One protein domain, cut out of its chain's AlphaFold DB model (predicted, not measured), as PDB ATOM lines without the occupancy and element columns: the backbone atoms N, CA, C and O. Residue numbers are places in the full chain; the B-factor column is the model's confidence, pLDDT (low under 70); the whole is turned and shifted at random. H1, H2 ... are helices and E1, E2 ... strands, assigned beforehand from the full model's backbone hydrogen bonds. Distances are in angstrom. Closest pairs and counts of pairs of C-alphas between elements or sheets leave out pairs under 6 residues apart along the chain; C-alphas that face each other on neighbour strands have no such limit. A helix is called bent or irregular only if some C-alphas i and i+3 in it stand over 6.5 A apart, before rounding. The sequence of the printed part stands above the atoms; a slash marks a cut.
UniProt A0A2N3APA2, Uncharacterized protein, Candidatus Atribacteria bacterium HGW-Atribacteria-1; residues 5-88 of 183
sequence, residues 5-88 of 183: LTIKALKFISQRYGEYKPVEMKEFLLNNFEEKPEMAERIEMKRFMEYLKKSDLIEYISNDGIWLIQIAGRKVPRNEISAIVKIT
ATOM      1  N   LEU A   5     -38.057  14.019  -4.992       91.56
ATOM      2  CA  LEU A   5     -37.079  13.076  -4.449       91.56
ATOM      3  C   LEU A   5     -35.908  12.805  -5.410       91.56
ATOM      4  O   LEU A   5     -34.758  12.776  -4.978       91.56
ATOM      5  N   THR A   6     -36.181  12.680  -6.711       92.62
ATOM      6  CA  THR A   6     -35.161  12.476  -7.752       92.62
ATOM      7  C   THR A   6     -34.178  13.638  -7.785       92.62
ATOM      8  O   THR A   6     -32.968  13.439  -7.750       92.62
ATOM      9  N   ILE A   7     -34.686  14.873  -7.788       91.69
ATOM     10  CA  ILE A   7     -33.835  16.069  -7.801       91.69
ATOM     11  C   ILE A   7     -33.018  16.171  -6.512       91.69
ATOM     12  O   ILE A   7     -31.829  16.483  -6.574       91.69
ATOM     13  N   LYS A   8     -33.623  15.874  -5.355       92.94
ATOM     14  CA  LYS A   8     -32.911  15.832  -4.069       92.94
ATOM     15  C   LYS A   8     -31.775  14.807  -4.077       92.94
ATOM     16  O   LYS A   8     -30.677  15.145  -3.648       92.94
ATOM     17  N   ALA A   9     -32.009  13.604  -4.604       92.94
ATOM     18  CA  ALA A   9     -30.981  12.567  -4.710       92.94
ATOM     19  C   ALA A   9     -29.814  13.009  -5.598       92.94
ATOM     20  O   ALA A   9     -28.656  12.889  -5.209       92.94
ATOM     21  N   LEU A  10     -30.105  13.581  -6.769       92.25
ATOM     22  CA  LEU A  10     -29.065  14.053  -7.682       92.25
ATOM     23  C   LEU A  10     -28.250  15.202  -7.077       92.25
ATOM     24  O   LEU A  10     -27.023  15.204  -7.177       92.25
ATOM     25  N   LYS A  11     -28.906  16.144  -6.385       90.94
ATOM     26  CA  LYS A  11     -28.218  17.210  -5.641       90.94
ATOM     27  C   LYS A  11     -27.330  16.651  -4.530       90.94
ATOM     28  O   LYS A  11     -26.188  17.083  -4.414       90.94
ATOM     29  N   PHE A  12     -27.818  15.668  -3.773       91.75
ATOM     30  CA  PHE A  12     -27.037  14.990  -2.735       91.75
ATOM     31  C   PHE A  12     -25.758  14.357  -3.305       91.75
ATOM     32  O   PHE A  12     -24.677  14.563  -2.754       91.75
ATOM     33  N   ILE A  13     -25.857  13.660  -4.443       89.94
ATOM     34  CA  ILE A  13     -24.695  13.066  -5.123       89.94
ATOM     35  C   ILE A  13     -23.726  14.163  -5.592       89.94
ATOM     36  O   ILE A  13     -22.522  14.071  -5.370       89.94
ATOM     37  N   SER A  14     -24.237  15.234  -6.202       87.00
ATOM     38  CA  SER A  14     -23.407  16.317  -6.744       87.00
ATOM     39  C   SER A  14     -22.655  17.126  -5.679       87.00
ATOM     40  O   SER A  14     -21.582  17.649  -5.974       87.00
ATOM     41  N   GLN A  15     -23.215  17.298  -4.480       81.12
ATOM     42  CA  GLN A  15     -22.677  18.215  -3.466       81.12
ATOM     43  C   GLN A  15     -21.536  17.619  -2.638       81.12
ATOM     44  O   GLN A  15     -20.709  18.365  -2.121       81.12
ATOM     45  N   ARG A  16     -21.477  16.290  -2.492       68.06
ATOM     46  CA  ARG A  16     -20.621  15.660  -1.476       68.06
ATOM     47  C   ARG A  16     -19.135  15.616  -1.846       68.06
ATOM     48  O   ARG A  16     -18.306  15.649  -0.946       68.06
ATOM     49  N   TYR A  17     -18.785  15.561  -3.138       58.38
ATOM     50  CA  TYR A  17     -17.397  15.307  -3.557       58.38
ATOM     51  C   TYR A  17     -16.941  15.998  -4.862       58.38
ATOM     52  O   TYR A  17     -15.831  15.737  -5.338       58.38
ATOM     53  N   GLY A  18     -17.744  16.916  -5.413       56.31
ATOM     54  CA  GLY A  18     -17.479  17.554  -6.708       56.31
ATOM     55  C   GLY A  18     -17.886  16.677  -7.898       56.31
ATOM     56  O   GLY A  18     -18.379  15.560  -7.725       56.31
ATOM     57  N   GLU A  19     -17.732  17.200  -9.116       59.50
ATOM     58  CA  GLU A  19     -18.241  16.535 -10.316       59.50
ATOM     59  C   GLU A  19     -17.637  15.127 -10.494       59.50
ATOM     60  O   GLU A  19     -16.427  14.929 -10.384       59.50
ATOM     61  N   TYR A  20     -18.496  14.143 -10.785       65.00
ATOM     62  CA  TYR A  20     -18.129  12.784 -11.212       65.00
ATOM     63  C   TYR A  20     -17.490  11.849 -10.171       65.00
ATOM     64  O   TYR A  20     -17.069  10.751 -10.550       65.00
ATOM     65  N   LYS A  21     -17.446  12.204  -8.880       81.69
ATOM     66  CA  LYS A  21     -16.962  11.268  -7.852       81.69
ATOM     67  C   LYS A  21     -18.053  10.283  -7.394       81.69
ATOM     68  O   LYS A  21     -19.217  10.671  -7.297       81.69
ATOM     69  N   PRO A  22     -17.688   9.020  -7.106       88.06
ATOM     70  CA  PRO A  22     -18.578   8.059  -6.461       88.06
ATOM     71  C   PRO A  22     -19.066   8.565  -5.101       88.06
ATOM     72  O   PRO A  22     -18.273   9.074  -4.310       88.06
ATOM     73  N   VAL A  23     -20.354   8.392  -4.813       91.25
ATOM     74  CA  VAL A  23     -20.982   8.792  -3.551       91.25
ATOM     75  C   VAL A  23     -21.790   7.639  -2.983       91.25
ATOM     76  O   VAL A  23     -22.558   6.994  -3.698       91.25
ATOM     77  N   GLU A  24     -21.640   7.402  -1.683       92.00
ATOM     78  CA  GLU A  24     -22.471   6.452  -0.955       92.00
ATOM     79  C   GLU A  24     -23.852   7.053  -0.640       92.00
ATOM     80  O   GLU A  24     -23.983   8.100  -0.003       92.00
ATOM     81  N   MET A  25     -24.899   6.355  -1.074       92.31
ATOM     82  CA  MET A  25     -26.304   6.751  -0.966       92.31
ATOM     83  C   MET A  25     -26.975   6.295   0.328       92.31
ATOM     84  O   MET A  25     -28.146   6.605   0.535       92.31
ATOM     85  N   LYS A  26     -26.260   5.577   1.200       92.31
ATOM     86  CA  LYS A  26     -26.781   5.027   2.457       92.31
ATOM     87  C   LYS A  26     -27.568   6.064   3.253       92.31
ATOM     88  O   LYS A  26     -28.756   5.881   3.483       92.31
ATOM     89  N   GLU A  27     -26.935   7.173   3.621       92.50
ATOM     90  CA  GLU A  27     -27.588   8.225   4.410       92.50
ATOM     91  C   GLU A  27     -28.826   8.790   3.712       92.50
ATOM     92  O   GLU A  27     -29.866   8.963   4.341       92.50
ATOM     93  N   PHE A  28     -28.745   9.039   2.402       93.31
ATOM     94  CA  PHE A  28     -29.881   9.550   1.644       93.31
ATOM     95  C   PHE A  28     -31.063   8.576   1.687       93.31
ATOM     96  O   PHE A  28     -32.190   8.986   1.958       93.31
ATOM     97  N   LEU A  29     -30.813   7.290   1.445       92.88
ATOM     98  CA  LEU A  29     -31.852   6.264   1.439       92.88
ATOM     99  C   LEU A  29     -32.468   6.084   2.828       92.88
ATOM    100  O   LEU A  29     -33.687   6.067   2.959       92.88
ATOM    101  N   LEU A  30     -31.642   6.012   3.871       92.00
ATOM    102  CA  LEU A  30     -32.120   5.836   5.240       92.00
ATOM    103  C   LEU A  30     -32.959   7.020   5.735       92.00
ATOM    104  O   LEU A  30     -33.898   6.799   6.497       92.00
ATOM    105  N   ASN A  31     -32.656   8.236   5.273       93.19
ATOM    106  CA  ASN A  31     -33.373   9.456   5.652       93.19
ATOM    107  C   ASN A  31     -34.668   9.693   4.860       93.19
ATOM    108  O   ASN A  31     -35.513  10.457   5.315       93.19
ATOM    109  N   ASN A  32     -34.819   9.108   3.666       93.50
ATOM    110  CA  ASN A  32     -35.970   9.377   2.787       93.50
ATOM    111  C   ASN A  32     -36.943   8.195   2.645       93.50
ATOM    112  O   ASN A  32     -38.026   8.378   2.096       93.50
ATOM    113  N   PHE A  33     -36.578   7.003   3.118       92.00
ATOM    114  CA  PHE A  33     -37.435   5.818   3.091       92.00
ATOM    115  C   PHE A  33     -37.556   5.261   4.505       92.00
ATOM    116  O   PHE A  33     -36.602   4.679   5.015       92.00
ATOM    117  N   GLU A  34     -38.709   5.443   5.145       91.44
ATOM    118  CA  GLU A  34     -38.957   4.994   6.521       91.44
ATOM    119  C   GLU A  34     -38.775   3.481   6.684       91.44
ATOM    120  O   GLU A  34     -38.920   2.705   5.739       91.44
ATOM    121  N   GLU A  35     -38.402   3.053   7.888       91.69
ATOM    122  CA  GLU A  35     -38.306   1.631   8.203       91.69
ATOM    123  C   GLU A  35     -39.693   1.006   8.253       91.69
ATOM    124  O   GLU A  35     -40.588   1.511   8.930       91.69
ATOM    125  N   LYS A  36     -39.870  -0.092   7.516       88.62
ATOM    126  CA  LYS A  36     -41.130  -0.824   7.461       88.62
ATOM    127  C   LYS A  36     -40.929  -2.243   7.992       88.62
ATOM    128  O   LYS A  36     -39.825  -2.791   7.899       88.62
ATOM    129  N   PRO A  37     -41.993  -2.872   8.521       86.69
ATOM    130  CA  PRO A  37     -41.959  -4.284   8.865       86.69
ATOM    131  C   PRO A  37     -41.459  -5.126   7.692       86.69
ATOM    132  O   PRO A  37     -41.680  -4.795   6.525       86.69
ATOM    133  N   GLU A  38     -40.763  -6.213   8.017       83.81
ATOM    134  CA  GLU A  38     -40.272  -7.185   7.033       83.81
ATOM    135  C   GLU A  38     -39.343  -6.603   5.952       83.81
ATOM    136  O   GLU A  38     -39.124  -7.235   4.922       83.81
ATOM    137  N   MET A  39     -38.739  -5.434   6.200       86.12
ATOM    138  CA  MET A  39     -37.845  -4.754   5.255       86.12
ATOM    139  C   MET A  39     -38.543  -4.337   3.951       86.12
ATOM    140  O   MET A  39     -37.895  -4.214   2.906       86.12
ATOM    141  N   ALA A  40     -39.863  -4.122   3.982       86.44
ATOM    142  CA  ALA A  40     -40.648  -3.775   2.797       86.44
ATOM    143  C   ALA A  40     -40.155  -2.491   2.101       86.44
ATOM    144  O   ALA A  40     -40.267  -2.361   0.878       86.44
ATOM    145  N   GLU A  41     -39.529  -1.566   2.836       90.25
ATOM    146  CA  GLU A  41     -38.961  -0.339   2.275       90.25
ATOM    147  C   GLU A  41     -37.816  -0.604   1.286       90.25
ATOM    148  O   GLU A  41     -37.537   0.222   0.417       90.25
ATOM    149  N   ARG A  42     -37.166  -1.776   1.359       89.00
ATOM    150  CA  ARG A  42     -36.098  -2.166   0.423       89.00
ATOM    151  C   ARG A  42     -36.593  -2.245  -1.012       89.00
ATOM    152  O   ARG A  42     -35.847  -1.909  -1.929       89.00
ATOM    153  N   ILE A  43     -37.850  -2.637  -1.214       89.06
ATOM    154  CA  ILE A  43     -38.467  -2.685  -2.542       89.06
ATOM    155  C   ILE A  43     -38.605  -1.268  -3.106       89.06
ATOM    156  O   ILE A  43     -38.337  -1.046  -4.286       89.06
ATOM    157  N   GLU A  44     -38.979  -0.300  -2.269       90.69
ATOM    158  CA  GLU A  44     -39.112   1.108  -2.660       90.69
ATOM    159  C   GLU A  44     -37.748   1.734  -2.961       90.69
ATOM    160  O   GLU A  44     -37.571   2.309  -4.036       90.69
ATOM    161  N   MET A  45     -36.759   1.529  -2.081       92.19
ATOM    162  CA  MET A  45     -35.372   1.950  -2.308       92.19
ATOM    163  C   MET A  45     -34.826   1.365  -3.616       92.19
ATOM    164  O   MET A  45     -34.270   2.092  -4.440       92.19
ATOM    165  N   LYS A  46     -35.031   0.060  -3.849       91.50
ATOM    166  CA  LYS A  46     -34.617  -0.629  -5.076       91.50
ATOM    167  C   LYS A  46     -35.276  -0.018  -6.308       91.50
ATOM    168  O   LYS A  46     -34.576   0.326  -7.253       91.50
ATOM    169  N   ARG A  47     -36.604   0.143  -6.308       91.44
ATOM    170  CA  ARG A  47     -37.348   0.730  -7.437       91.44
ATOM    171  C   ARG A  47     -36.881   2.146  -7.743       91.44
ATOM    172  O   ARG A  47     -36.685   2.476  -8.910       91.44
ATOM    173  N   PHE A  48     -36.669   2.959  -6.712       93.12
ATOM    174  CA  PHE A  48     -36.167   4.319  -6.862       93.12
ATOM    175  C   PHE A  48     -34.774   4.341  -7.494       93.12
ATOM    176  O   PHE A  48     -34.545   5.008  -8.501       93.12
ATOM    177  N   MET A  49     -33.852   3.554  -6.951       92.88
ATOM    178  CA  MET A  49     -32.485   3.485  -7.449       92.88
ATOM    179  C   MET A  49     -32.448   2.897  -8.878       92.88
ATOM    180  O   MET A  49     -31.715   3.384  -9.744       92.88
ATOM    181  N   GLU A  50     -33.260   1.879  -9.189       92.69
ATOM    182  CA  GLU A  50     -33.416   1.358 -10.555       92.69
ATOM    183  C   GLU A  50     -33.970   2.406 -11.515       92.69
ATOM    184  O   GLU A  50     -33.503   2.484 -12.649       92.69
ATOM    185  N   TYR A  51     -34.937   3.214 -11.081       93.25
ATOM    186  CA  TYR A  51     -35.479   4.308 -11.878       93.25
ATOM    187  C   TYR A  51     -34.394   5.330 -12.232       93.25
ATOM    188  O   TYR A  51     -34.281   5.707 -13.402       93.25
ATOM    189  N   LEU A  52     -33.556   5.727 -11.266       93.38
ATOM    190  CA  LEU A  52     -32.442   6.646 -11.515       93.38
ATOM    191  C   LEU A  52     -31.455   6.072 -12.544       93.38
ATOM    192  O   LEU A  52     -31.033   6.790 -13.449       93.38
ATOM    193  N   LYS A  53     -31.135   4.774 -12.447       93.25
ATOM    194  CA  LYS A  53     -30.252   4.089 -13.408       93.25
ATOM    195  C   LYS A  53     -30.885   3.971 -14.794       93.25
ATOM    196  O   LYS A  53     -30.264   4.336 -15.782       93.25
ATOM    197  N   LYS A  54     -32.124   3.474 -14.884       93.19
ATOM    198  CA  LYS A  54     -32.855   3.290 -16.155       93.19
ATOM    199  C   LYS A  54     -33.081   4.614 -16.880       93.19
ATOM    200  O   LYS A  54     -33.079   4.652 -18.104       93.19
ATOM    201  N   SER A  55     -33.247   5.695 -16.124       91.81
ATOM    202  CA  SER A  55     -33.371   7.050 -16.660       91.81
ATOM    203  C   SER A  55     -32.030   7.663 -17.076       91.81
ATOM    204  O   SER A  55     -32.023   8.798 -17.558       91.81
ATOM    205  N   ASP A  56     -30.924   6.926 -16.925       93.50
ATOM    206  CA  ASP A  56     -29.558   7.360 -17.220       93.50
ATOM    207  C   ASP A  56     -29.152   8.600 -16.406       93.50
ATOM    208  O   ASP A  56     -28.528   9.530 -16.903       93.50
ATOM    209  N   LEU A  57     -29.579   8.674 -15.143       92.81
ATOM    210  CA  LEU A  57     -29.260   9.793 -14.244       92.81
ATOM    211  C   LEU A  57     -28.069   9.475 -13.335       92.81
ATOM    212  O   LEU A  57     -27.382  10.388 -12.873       92.81
ATOM    213  N   ILE A  58     -27.842   8.185 -13.075       92.81
ATOM    214  CA  ILE A  58     -26.741   7.670 -12.262       92.81
ATOM    215  C   ILE A  58     -26.174   6.375 -12.857       92.81
ATOM    216  O   ILE A  58     -26.882   5.612 -13.514       92.81
ATOM    217  N   GLU A  59     -24.926   6.085 -12.516       91.56
ATOM    218  CA  GLU A  59     -24.231   4.820 -12.737       91.56
ATOM    219  C   GLU A  59     -23.986   4.125 -11.391       91.56
ATOM    220  O   GLU A  59     -23.612   4.774 -10.411       91.56
ATOM    221  N   TYR A  60     -24.179   2.804 -11.336       90.00
ATOM    222  CA  TYR A  60     -23.842   2.014 -10.149       90.00
ATOM    223  C   TYR A  60     -22.383   1.611 -10.150       90.00
ATOM    224  O   TYR A  60     -21.860   1.168 -11.169       90.00
ATOM    225  N   ILE A  61     -21.791   1.664  -8.964       88.69
ATOM    226  CA  ILE A  61     -20.470   1.108  -8.685       88.69
ATOM    227  C   ILE A  61     -20.614  -0.087  -7.740       88.69
ATOM    228  O   ILE A  61     -20.051  -1.142  -8.008       88.69
ATOM    229  N   SER A  62     -21.429   0.042  -6.688       86.31
ATOM    230  CA  SER A  62     -21.807  -1.060  -5.789       86.31
ATOM    231  C   SER A  62     -23.221  -0.863  -5.235       86.31
ATOM    232  O   SER A  62     -23.745   0.257  -5.246       86.31
ATOM    233  N   ASN A  63     -23.879  -1.940  -4.791       81.19
ATOM    234  CA  ASN A  63     -25.285  -1.896  -4.371       81.19
ATOM    235  C   ASN A  63     -25.701  -2.976  -3.348       81.19
ATOM    236  O   ASN A  63     -26.741  -3.633  -3.481       81.19
ATOM    237  N   ASP A  64     -24.923  -3.101  -2.281       80.50
ATOM    238  CA  ASP A  64     -25.117  -4.083  -1.219       80.50
ATOM    239  C   ASP A  64     -26.259  -3.728  -0.248       80.50
ATOM    240  O   ASP A  64     -26.564  -2.568   0.044       80.50
ATOM    241  N   GLY A  65     -26.941  -4.756   0.260       73.38
ATOM    242  CA  GLY A  65     -28.002  -4.617   1.268       73.38
ATOM    243  C   GLY A  65     -29.343  -4.055   0.771       73.38
ATOM    244  O   GLY A  65     -30.302  -4.024   1.545       73.38
ATOM    245  N   ILE A  66     -29.443  -3.652  -0.506       79.44
ATOM    246  CA  ILE A  66     -30.711  -3.257  -1.159       79.44
ATOM    247  C   ILE A  66     -31.272  -4.388  -2.030       79.44
ATOM    248  O   ILE A  66     -32.456  -4.705  -1.934       79.44
ATOM    249  N   TRP A  67     -30.441  -5.008  -2.879       79.75
ATOM    250  CA  TRP A  67     -30.873  -6.111  -3.757       79.75
ATOM    251  C   TRP A  67     -30.856  -7.462  -3.047       79.75
ATOM    252  O   TRP A  67     -31.741  -8.284  -3.282       79.75
ATOM    253  N   LEU A  68     -29.867  -7.678  -2.180       76.44
ATOM    254  CA  LEU A  68     -29.713  -8.883  -1.374       76.44
ATOM    255  C   LEU A  68     -30.026  -8.539   0.082       76.44
ATOM    256  O   LEU A  68     -29.195  -7.985   0.794       76.44
ATOM    257  N   ILE A  69     -31.250  -8.848   0.510       77.75
ATOM    258  CA  ILE A  69     -31.719  -8.599   1.884       77.75
ATOM    259  C   ILE A  69     -31.251  -9.673   2.878       77.75
ATOM    260  O   ILE A  69     -31.363  -9.484   4.087       77.75
ATOM    261  N   GLN A  70     -30.725 -10.798   2.386       79.25
ATOM    262  CA  GLN A  70     -30.221 -11.902   3.198       79.25
ATOM    263  C   GLN A  70     -28.925 -12.446   2.592       79.25
ATOM    264  O   GLN A  70     -28.868 -12.729   1.396       79.25
ATOM    265  N   ILE A  71     -27.892 -12.596   3.421       76.00
ATOM    266  CA  ILE A  71     -26.582 -13.141   3.046       76.00
ATOM    267  C   ILE A  71     -26.256 -14.249   4.047       76.00
ATOM    268  O   ILE A  71     -26.310 -14.025   5.255       76.00
ATOM    269  N   ALA A  72     -25.967 -15.458   3.555       81.75
ATOM    270  CA  ALA A  72     -25.674 -16.629   4.392       81.75
ATOM    271  C   ALA A  72     -26.726 -16.880   5.503       81.75
ATOM    272  O   ALA A  72     -26.392 -17.164   6.648       81.75
ATOM    273  N   GLY A  73     -28.017 -16.708   5.186       82.44
ATOM    274  CA  GLY A  73     -29.122 -16.887   6.139       82.44
ATOM    275  C   GLY A  73     -29.324 -15.731   7.131       82.44
ATOM    276  O   GLY A  73     -30.385 -15.642   7.751       82.44
ATOM    277  N   ARG A  74     -28.388 -14.780   7.232       84.69
ATOM    278  CA  ARG A  74     -28.529 -13.571   8.053       84.69
ATOM    279  C   ARG A  74     -29.179 -12.448   7.247       84.69
ATOM    280  O   ARG A  74     -28.747 -12.137   6.141       84.69
ATOM    281  N   LYS A  75     -30.211 -11.815   7.813       84.56
ATOM    282  CA  LYS A  75     -30.805 -10.594   7.248       84.56
ATOM    283  C   LYS A  75     -29.788  -9.449   7.310       84.56
ATOM    284  O   LYS A  75     -29.216  -9.214   8.376       84.56
ATOM    285  N   VAL A  76     -29.584  -8.743   6.199       84.62
ATOM    286  CA  VAL A  76     -28.683  -7.584   6.140       84.62
ATOM    287  C   VAL A  76     -29.334  -6.434   6.910       84.62
ATOM    288  O   VAL A  76     -30.410  -5.966   6.520       84.62
ATOM    289  N   PRO A  77     -28.742  -5.989   8.027       86.94
ATOM    290  CA  PRO A  77     -29.333  -4.938   8.830       86.94
ATOM    291  C   PRO A  77     -29.303  -3.601   8.085       86.94
ATOM    292  O   PRO A  77     -28.499  -3.348   7.188       86.94
ATOM    293  N   ARG A  78     -30.220  -2.715   8.465       86.56
ATOM    294  CA  ARG A  78     -30.447  -1.422   7.808       86.56
ATOM    295  C   ARG A  78     -29.227  -0.501   7.817       86.56
ATOM    296  O   ARG A  78     -29.009   0.245   6.869       86.56
ATOM    297  N   ASN A  79     -28.394  -0.598   8.843       87.19
ATOM    298  CA  ASN A  79     -27.130   0.126   8.938       87.19
ATOM    299  C   ASN A  79     -26.005  -0.456   8.059       87.19
ATOM    300  O   ASN A  79     -24.973   0.195   7.948       87.19
ATOM    301  N   GLU A  80     -26.170  -1.630   7.447       87.31
ATOM    302  CA  GLU A  80     -25.187  -2.252   6.542       87.31
ATOM    303  C   GLU A  80     -25.534  -2.025   5.057       87.31
ATOM    304  O   GLU A  80     -24.790  -2.452   4.180       87.31
ATOM    305  N   ILE A  81     -26.629  -1.317   4.748       88.31
ATOM    306  CA  ILE A  81     -26.930  -0.899   3.371       88.31
ATOM    307  C   ILE A  81     -25.796  -0.026   2.839       88.31
ATOM    308  O   ILE A  81     -25.457   0.983   3.461       88.31
ATOM    309  N   SER A  82     -25.305  -0.348   1.644       89.00
ATOM    310  CA  SER A  82     -24.362   0.494   0.918       89.00
ATOM    311  C   SER A  82     -24.705   0.515  -0.566       89.00
ATOM    312  O   SER A  82     -24.816  -0.515  -1.220       89.00
ATOM    313  N   ALA A  83     -24.889   1.708  -1.120       90.75
ATOM    314  CA  ALA A  83     -25.083   1.882  -2.552       90.75
ATOM    315  C   ALA A  83     -24.193   3.016  -3.027       90.75
ATOM    316  O   ALA A  83     -24.445   4.175  -2.702       90.75
ATOM    317  N   ILE A  84     -23.147   2.683  -3.773       91.62
ATOM    318  CA  ILE A  84     -22.197   3.657  -4.293       91.62
ATOM    319  C   ILE A  84     -22.564   3.950  -5.737       91.62
ATOM    320  O   ILE A  84     -22.630   3.049  -6.580       91.62
ATOM    321  N   VAL A  85     -22.804   5.227  -6.019       92.62
ATOM    322  CA  VAL A  85     -23.255   5.680  -7.333       92.62
ATOM    323  C   VAL A  85     -22.486   6.900  -7.793       92.62
ATOM    324  O   VAL A  85     -21.973   7.681  -6.994       92.62
ATOM    325  N   LYS A  86     -22.441   7.077  -9.103       91.94
ATOM    326  CA  LYS A  86     -21.888   8.254  -9.757       91.94
ATOM    327  C   LYS A  86     -22.987   8.922 -10.568       91.94
ATOM    328  O   LYS A  86     -23.782   8.247 -11.207       91.94
ATOM    329  N   ILE A  87     -23.051  10.245 -10.538       92.06
ATOM    330  CA  ILE A  87     -23.996  11.003 -11.362       92.06
ATOM    331  C   ILE A  87     -23.506  11.075 -12.817       92.06
ATOM    332  O   ILE A  87     -22.313  11.257 -13.074       92.06
ATOM    333  N   THR A  88     -24.427  10.935 -13.769       92.00
ATOM    334  CA  THR A  88     -24.140  11.063 -15.207       92.00
ATOM    335  C   THR A  88     -24.258  12.517 -15.665       92.00
ATOM    336  O   THR A  88     -24.847  13.368 -14.988       92.00
TER     337      THR A  88
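AT A GLANCE: This is residues 5 to 88 of the 183 residues of an uncharacterized protein of Candidatus Atribacteria bacterium HGW-Atribacteria-1 (UniProt A0A2N3APA2). Three helices gather loosely over one side of a hairpin of two long strands, E1 and E2, with H1 and H2 nearer to E2 and H3 nearer to E1. The long link between the strands, residues 65 to 81, reaches away at one end of the hairpin as far as Gly 73, and residues 18 to 20 lie toward the opposite end of the long axis. The printed part has 84 residues, with three named helices and two named strands in the order H1, H2, H3, E1, E2. The sheet has the order E1 - E2 and is antiparallel; the class is mixed, helices and strands. The whole is compact, with a radius of gyration of the C-alphas of 12.6 A, yet elongated in outline, spanning 38 by 23 by 22 A.

HOW THE PARTS SIT: H1, residues 5 to 17, and H2, residues 26 to 32, are close but not clearly touching, with the closest C-alphas, those of Ala 9 and Phe 28, 7.1 A apart. They run opposite ways at a shallow tilt of 32 degrees, only just short of steep. H3, residues 41 to 54, is close to H2 but not clearly touching it, the closest C-alphas being those of Leu 29 and Met 45, 6.7 A apart; their lines are only just about perpendicular, at 72 degrees. H1 and H3 are also close but not clearly touching, about perpendicular at 76 degrees, with the C-alphas of Thr 6 and Leu 52 closest at 7.5 A. The closest C-alphas of H3 and E1, residues 58 to 64, are those of Leu 52 and Ile 58, 5.8 A apart. E1 and E2, residues 82 to 87, form an antiparallel hairpin at 171 degrees; N 59 and O 86 at 2.8 A and N 84 and O 62 at 2.9 A are within hydrogen-bond range. The closest C-alphas of H1 and E2 are those of Ile 13 and Ile 87, at 6.6 A, and those of H2 and E2 are Lys 26 and Ser 82, at 5.4 A. H1 and E1 are only just apart, with 8.2 A between their closest C-alphas. In H2 and H3 every O i to N i+4 pair is within hydrogen-bond range; in H1, 7 of 9 are.

IN THESE COORDINATES: H1 begins at C-alpha 5, (-37.079, 13.076, -4.449), and is 19.8 A long; it is irregular, but only just, with C-alphas 14 and 17 at 6.9 A. H2 is 10.2 A long and H3 19.8 A. E1 and E2 are each 16.2 A long, and E2 ends at C-alpha 87, (-23.996, 11.003, -11.362).

THE WHOLE: The C-alphas of Glu 19 and Gly 73, the two farthest apart, are 38.8 A apart. The printed part has no cut. The link from E1 to E2, 17 residues, is long, and that from H3 to E1 is tight. The mean pLDDT of the printed part is 87.1; residues 16 to 20 are under 70.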